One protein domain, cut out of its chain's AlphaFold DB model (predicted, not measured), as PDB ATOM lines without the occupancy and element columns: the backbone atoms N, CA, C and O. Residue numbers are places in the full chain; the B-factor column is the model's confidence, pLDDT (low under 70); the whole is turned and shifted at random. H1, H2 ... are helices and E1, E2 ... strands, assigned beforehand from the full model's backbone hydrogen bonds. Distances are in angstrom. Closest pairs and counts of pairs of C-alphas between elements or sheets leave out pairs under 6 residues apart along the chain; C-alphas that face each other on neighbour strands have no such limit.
ATOM      1  N   ILE A   5     136.250 131.771 314.087       82.88
ATOM      2  CA  ILE A   5     137.595 131.436 314.535       82.88
ATOM      3  C   ILE A   5     138.488 132.606 314.146       82.88
ATOM      4  O   ILE A   5     138.603 132.957 312.965       82.88
ATOM      5  N   GLU A   6     139.106 133.187 315.164       90.38
ATOM      6  CA  GLU A   6     140.163 134.174 315.038       90.38
ATOM      7  C   GLU A   6     141.471 133.528 315.487       90.38
ATOM      8  O   GLU A   6     141.524 132.892 316.542       90.38
ATOM      9  N   PHE A   7     142.523 133.663 314.681       88.56
ATOM     10  CA  PHE A   7     143.857 133.227 315.078       88.56
ATOM     11  C   PHE A   7     144.925 134.208 314.609       88.56
ATOM     12  O   PHE A   7     144.804 134.854 313.564       88.56
ATOM     13  N   THR A   8     145.981 134.288 315.410       93.44
ATOM     14  CA  THR A   8     147.198 135.035 315.109       93.44
ATOM     15  C   THR A   8     148.267 134.038 314.689       93.44
ATOM     16  O   THR A   8     148.512 133.059 315.388       93.44
ATOM     17  N   HIS A   9     148.892 134.285 313.546       92.31
ATOM     18  CA  HIS A   9     149.997 133.502 313.013       92.31
ATOM     19  C   HIS A   9     151.265 134.348 313.068       92.31
ATOM     20  O   HIS A   9     151.317 135.411 312.452       92.31
ATOM     21  N   GLN A  10     152.265 133.873 313.802       94.56
ATOM     22  CA  GLN A  10     153.614 134.433 313.814       94.56
ATOM     23  C   GLN A  10     154.527 133.477 313.048       94.56
ATOM     24  O   GLN A  10     154.450 132.266 313.257       94.56
ATOM     25  N   TRP A  11     155.364 134.007 312.157       93.69
ATOM     26  CA  TRP A  11     156.301 133.204 311.370       93.69
ATOM     27  C   TRP A  11     157.682 133.839 311.337       93.69
ATOM     28  O   TRP A  11     157.837 135.060 311.387       93.69
ATOM     29  N   ALA A  12     158.678 132.980 311.167       93.31
ATOM     30  CA  ALA A  12     160.031 133.344 310.810       93.31
ATOM     31  C   ALA A  12     160.564 132.284 309.847       93.31
ATOM     32  O   ALA A  12     160.364 131.089 310.062       93.31
ATOM     33  N   GLU A  13     161.203 132.713 308.764       89.38
ATOM     34  CA  GLU A  13     161.893 131.786 307.870       89.38
ATOM     35  C   GLU A  13     163.098 131.128 308.564       89.38
ATOM     36  O   GLU A  13     163.607 131.599 309.584       89.38
ATOM     37  N   GLU A  14     163.565 130.017 307.990       83.06
ATOM     38  CA  GLU A  14     164.748 129.286 308.471       83.06
ATOM     39  C   GLU A  14     166.009 130.157 308.418       83.06
ATOM     40  O   GLU A  14     166.852 130.122 309.316       83.06
ATOM     41  N   GLN A  15     166.111 131.004 307.390       84.75
ATOM     42  CA  GLN A  15     167.099 132.071 307.371       84.75
ATOM     43  C   GLN A  15     166.603 133.206 308.264       84.75
ATOM     44  O   GLN A  15     165.838 134.075 307.836       84.75
ATOM     45  N   MET A  16     167.060 133.185 309.517       75.44
ATOM     46  CA  MET A  16     166.805 134.258 310.474       75.44
ATOM     47  C   MET A  16     167.120 135.618 309.837       75.44
ATOM     48  O   MET A  16     168.071 135.754 309.064       75.44
ATOM     49  N   VAL A  17     166.337 136.638 310.197       80.25
ATOM     50  CA  VAL A  17     166.505 138.034 309.747       80.25
ATOM     51  C   VAL A  17     166.051 138.332 308.306       80.25
ATOM     52  O   VAL A  17     165.981 139.500 307.914       80.25
ATOM     53  N   VAL A  18     165.691 137.323 307.505       82.00
ATOM     54  CA  VAL A  18     165.263 137.541 306.109       82.00
ATOM     55  C   VAL A  18     163.793 137.950 306.030       82.00
ATOM     56  O   VAL A  18     163.475 139.016 305.500       82.00
ATOM     57  N   ASN A  19     162.898 137.120 306.565       89.25
ATOM     58  CA  ASN A  19     161.459 137.324 306.466       89.25
ATOM     59  C   ASN A  19     160.752 136.742 307.694       89.25
ATOM     60  O   ASN A  19     160.769 135.533 307.939       89.25
ATOM     61  N   CYS A  20     160.133 137.623 308.468       94.75
ATOM     62  CA  CYS A  20     159.350 137.274 309.638       94.75
ATOM     63  C   CYS A  20     158.258 138.322 309.872       94.75
ATOM     64  O   CYS A  20     158.335 139.455 309.382       94.75
ATOM     65  N   GLY A  21     157.210 137.928 310.586       96.38
ATOM     66  CA  GLY A  21     156.059 138.794 310.780       96.38
ATOM     67  C   GLY A  21     154.912 138.149 311.532       96.38
ATOM     68  O   GLY A  21     155.007 137.036 312.054       96.38
ATOM     69  N   THR A  22     153.820 138.904 311.585       97.25
ATOM     70  CA  THR A  22     152.564 138.506 312.215       97.25
ATOM     71  C   THR A  22     151.387 138.778 311.283       97.25
ATOM     72  O   THR A  22     151.328 139.795 310.593       97.25
ATOM     73  N   ALA A  23     150.418 137.868 311.268       96.75
ATOM     74  CA  ALA A  23     149.188 137.988 310.502       96.75
ATOM     75  C   ALA A  23     148.017 137.553 311.372       96.75
ATOM     76  O   ALA A  23     148.122 136.603 312.151       96.75
ATOM     77  N   LYS A  24     146.887 138.242 311.230       95.12
ATOM     78  CA  LYS A  24     145.641 137.876 311.907       95.12
ATOM     79  C   LYS A  24     144.618 137.432 310.890       95.12
ATOM     80  O   LYS A  24     144.468 138.052 309.835       95.12
ATOM     81  N   TYR A  25     143.896 136.380 311.239       92.56
ATOM     82  CA  TYR A  25     142.846 135.812 310.415       92.56
ATOM     83  C   TYR A  25     141.541 135.789 311.193       92.56
ATOM     84  O   TYR A  25     141.525 135.426 312.367       92.56
ATOM     85  N   LYS A  26     140.445 136.122 310.515       91.19
ATOM     86  CA  LYS A  26     139.080 136.005 311.022       91.19
ATOM     87  C   LYS A  26     138.224 135.294 309.991       91.19
ATOM     88  O   LYS A  26     138.160 135.728 308.842       91.19
ATOM     89  N   ALA A  27     137.583 134.197 310.390       89.06
ATOM     90  CA  ALA A  27     136.735 133.393 309.503       89.06
ATOM     91  C   ALA A  27     137.439 133.002 308.179       89.06
ATOM     92  O   ALA A  27     136.835 132.999 307.107       89.06
ATOM     93  N   GLY A  28     138.742 132.699 308.254       86.56
ATOM     94  CA  GLY A  28     139.570 132.317 307.104       86.56
ATOM     95  C   GLY A  28     140.076 133.476 306.237       86.56
ATOM     96  O   GLY A  28     140.789 133.233 305.268       86.56
ATOM     97  N   VAL A  29     139.751 134.727 306.572       90.06
ATOM     98  CA  VAL A  29     140.220 135.919 305.851       90.06
ATOM     99  C   VAL A  29     141.338 136.591 306.639       90.06
ATOM    100  O   VAL A  29     141.179 136.839 307.832       90.06
ATOM    101  N   GLN A  30     142.453 136.910 305.977       93.69
ATOM    102  CA  GLN A  30     143.523 137.713 306.571       93.69
ATOM    103  C   GLN A  30     143.045 139.157 306.749       93.69
ATOM    104  O   GLN A  30     142.695 139.819 305.771       93.69
ATOM    105  N   THR A  31     143.019 139.643 307.985       94.94
ATOM    106  CA  THR A  31     142.546 140.992 308.325       94.94
ATOM    107  C   THR A  31     143.685 141.957 308.608       94.94
ATOM    108  O   THR A  31     143.554 143.146 308.337       94.94
ATOM    109  N   GLU A  32     144.802 141.455 309.135       96.31
ATOM    110  CA  GLU A  32     145.995 142.244 309.446       96.31
ATOM    111  C   GLU A  32     147.248 141.483 309.012       96.31
ATOM    112  O   GLU A  32     147.280 140.249 309.053       96.31
ATOM    113  N   TYR A  33     148.266 142.232 308.597       95.50
ATOM    114  CA  TYR A  33     149.573 141.723 308.207       95.50
ATOM    115  C   TYR A  33     150.633 142.760 308.550       95.50
ATOM    116  O   TYR A  33     150.528 143.913 308.127       95.50
ATOM    117  N   GLU A  34     151.648 142.333 309.285       96.38
ATOM    118  CA  GLU A  34     152.780 143.157 309.673       96.38
ATOM    119  C   GLU A  34     154.070 142.376 309.443       96.38
ATOM    120  O   GLU A  34     154.260 141.281 309.980       96.38
ATOM    121  N   GLN A  35     154.945 142.949 308.622       95.06
ATOM    122  CA  GLN A  35     156.303 142.467 308.429       95.06
ATOM    123  C   GLN A  35     157.211 143.200 309.415       95.06
ATOM    124  O   GLN A  35     157.125 144.422 309.538       95.06
ATOM    125  N   VAL A  36     158.071 142.463 310.118       95.06
ATOM    126  CA  VAL A  36     159.043 143.091 311.018       95.06
ATOM    127  C   VAL A  36     160.107 143.777 310.167       95.06
ATOM    128  O   VAL A  36     160.638 143.181 309.230       95.06
ATOM    129  N   GLU A  37     160.421 145.028 310.479       92.56
ATOM    130  CA  GLU A  37     161.448 145.827 309.809       92.56
ATOM    131  C   GLU A  37     162.620 146.084 310.754       92.56
ATOM    132  O   GLU A  37     162.424 146.194 311.960       92.56
ATOM    133  N   GLY A  38     163.823 146.218 310.194       93.44
ATOM    134  CA  GLY A  38     165.051 146.389 310.974       93.44
ATOM    135  C   GLY A  38     165.765 145.065 311.261       93.44
ATOM    136  O   GLY A  38     165.151 144.011 311.399       93.44
ATOM    137  N   TYR A  39     167.098 145.094 311.228       90.88
ATOM    138  CA  TYR A  39     167.911 143.880 311.334       90.88
ATOM    139  C   TYR A  39     167.834 143.272 312.739       90.88
ATOM    140  O   TYR A  39     167.601 142.071 312.873       90.88
ATOM    141  N   ASP A  40     168.005 144.105 313.768       93.38
ATOM    142  CA  ASP A  40     168.027 143.661 315.161       93.38
ATOM    143  C   ASP A  40     166.635 143.165 315.582       93.38
ATOM    144  O   ASP A  40     166.497 142.074 316.130       93.38
ATOM    145  N   GLU A  41     165.582 143.889 315.201       93.75
ATOM    146  CA  GLU A  41     164.193 143.534 315.491       93.75
ATOM    147  C   GLU A  41     163.781 142.222 314.813       93.75
ATOM    148  O   GLU A  41     163.141 141.368 315.430       93.75
ATOM    149  N   ARG A  42     164.171 142.023 313.545       94.56
ATOM    150  CA  ARG A  42     163.918 140.761 312.838       94.56
ATOM    151  C   ARG A  42     164.674 139.595 313.468       94.56
ATOM    152  O   ARG A  42     164.137 138.486 313.469       94.56
ATOM    153  N   MET A  43     165.895 139.809 313.967       93.19
ATOM    154  CA  MET A  43     166.661 138.776 314.673       93.19
ATOM    155  C   MET A  43     165.947 138.360 315.956       93.19
ATOM    156  O   MET A  43     165.625 137.180 316.105       93.19
ATOM    157  N   ASP A  44     165.643 139.322 316.828       94.44
ATOM    158  CA  ASP A  44     164.989 139.069 318.114       94.44
ATOM    159  C   ASP A  44     163.648 138.348 317.916       94.44
ATOM    160  O   ASP A  44     163.394 137.311 318.534       94.44
ATOM    161  N   PHE A  45     162.831 138.825 316.973       94.50
ATOM    162  CA  PHE A  45     161.549 138.203 316.650       94.50
ATOM    163  C   PHE A  45     161.706 136.781 316.090       94.50
ATOM    164  O   PHE A  45     160.974 135.873 316.485       94.50
ATOM    165  N   SER A  46     162.662 136.557 315.178       93.81
ATOM    166  CA  SER A  46     162.878 135.227 314.587       93.81
ATOM    167  C   SER A  46     163.294 134.206 315.641       93.81
ATOM    168  O   SER A  46     162.793 133.083 315.633       93.81
ATOM    169  N   VAL A  47     164.181 134.594 316.561       92.44
ATOM    170  CA  VAL A  47     164.625 133.736 317.667       92.44
ATOM    171  C   VAL A  47     163.447 133.344 318.553       92.44
ATOM    172  O   VAL A  47     163.317 132.170 318.897       92.44
ATOM    173  N   GLU A  48     162.564 134.286 318.888       92.00
ATOM    174  CA  GLU A  48     161.392 133.997 319.715       92.00
ATOM    175  C   GLU A  48     160.435 133.008 319.034       92.00
ATOM    176  O   GLU A  48     160.014 132.033 319.660       92.00
ATOM    177  N   VAL A  49     160.125 133.210 317.750       90.75
ATOM    178  CA  VAL A  49     159.229 132.315 316.997       90.75
ATOM    179  C   VAL A  49     159.797 130.898 316.918       90.75
ATOM    180  O   VAL A  49     159.079 129.931 317.180       90.75
ATOM    181  N   TRP A  50     161.086 130.761 316.606       89.94
ATOM    182  CA  TRP A  50     161.741 129.454 316.557       89.94
ATOM    183  C   TRP A  50     161.791 128.784 317.933       89.94
ATOM    184  O   TRP A  50     161.485 127.598 318.043       89.94
ATOM    185  N   TYR A  51     162.070 129.543 318.995       89.25
ATOM    186  CA  TYR A  51     162.025 129.030 320.363       89.25
ATOM    187  C   TYR A  51     160.627 128.500 320.718       89.25
ATOM    188  O   TYR A  51     160.485 127.398 321.247       89.25
ATOM    189  N   GLN A  52     159.569 129.242 320.385       85.88
ATOM    190  CA  GLN A  52     158.197 128.783 320.600       85.88
ATOM    191  C   GLN A  52     157.884 127.514 319.795       85.88
ATOM    192  O   GLN A  52     157.241 126.614 320.333       85.88
ATOM    193  N   PHE A  53     158.349 127.408 318.547       82.88
ATOM    194  CA  PHE A  53     158.175 126.209 317.722       82.88
ATOM    195  C   PHE A  53     158.843 124.971 318.344       82.88
ATOM    196  O   PHE A  53     158.203 123.927 318.475       82.88
ATOM    197  N   GLU A  54     160.099 125.091 318.779       83.75
ATOM    198  CA  GLU A  54     160.859 123.983 319.373       83.75
ATOM    199  C   GLU A  54     160.299 123.539 320.732       83.75
ATOM    200  O   GLU A  54     160.311 122.348 321.049       83.75
ATOM    201  N   HIS A  55     159.791 124.478 321.537       79.50
ATOM    202  CA  HIS A  55     159.386 124.209 322.918       79.50
ATOM    203  C   HIS A  55     157.891 123.955 323.116       79.50
ATOM    204  O   HIS A  55     157.528 123.199 324.018       79.50
TER     205      HIS A  55
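This is residues 5 to 55 of the 66 residues of the protein "DUF1281_C domain-containing protein" of Hungateiclostridiaceae bacterium KB18 (UniProt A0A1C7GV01). A narrow, twisted sheet of three strands has one helix, H1, set across one end of one face, near the end of E1 and the start of E2; the rest of the sheet is bare. The printed part has 51 residues, with three named strands and then one named helix along the chain. The sheet's order is E1 E2 E3, all antiparallel, and the class is mixed, helices and strands. The whole is only just compact, close to loose, with a radius of gyration of the C-alphas of 11.6 A, and its flat outline spans 32 by 25 by 13 A.

E1, residues 6 to 12, begins at C-alpha 6 (140.163, 134.174, 315.038) and is 20.3 A long. E2, residues 20 to 26, measures 20.4 A, and E3, residues 29 to 35, 17.6 A. H1, residues 39 to 55, is 24.4 A long and ends at C-alpha 55 (159.386, 124.209, 322.918).

The strands form a meander, each the antiparallel neighbour of the one before. E1 and E2 are a hairpin at 166 degrees, with N 9 and O 23 at 2.8 A. E2 and E3 are a hairpin at 161 degrees, with N 31 and O 24 at 2.8 A. H1 is on the sheet at a height over the sheet of 7.0 A, in two layers, a helix on one face of a sheet. It lies over E1 and only just over E2, on which 3 of its C-alphas fall. It runs across the strands, at 69 degrees to E1 on the local plane. The closest C-alphas of E1 and H1 are those of Ala 12 and Ser 46, 5.1 A apart. In H1 every O i to N i+4 pair is within hydrogen-bond range.

The two C-alphas farthest apart, those of Ala 27 and Asp 40, are 33.4 A apart. The printed part has no cut. The links E2 to E3 and E3 to H1 are tight, and E1 to E2 is short. The mean pLDDT of the printed part is 90.8, and no printed residue is under 70.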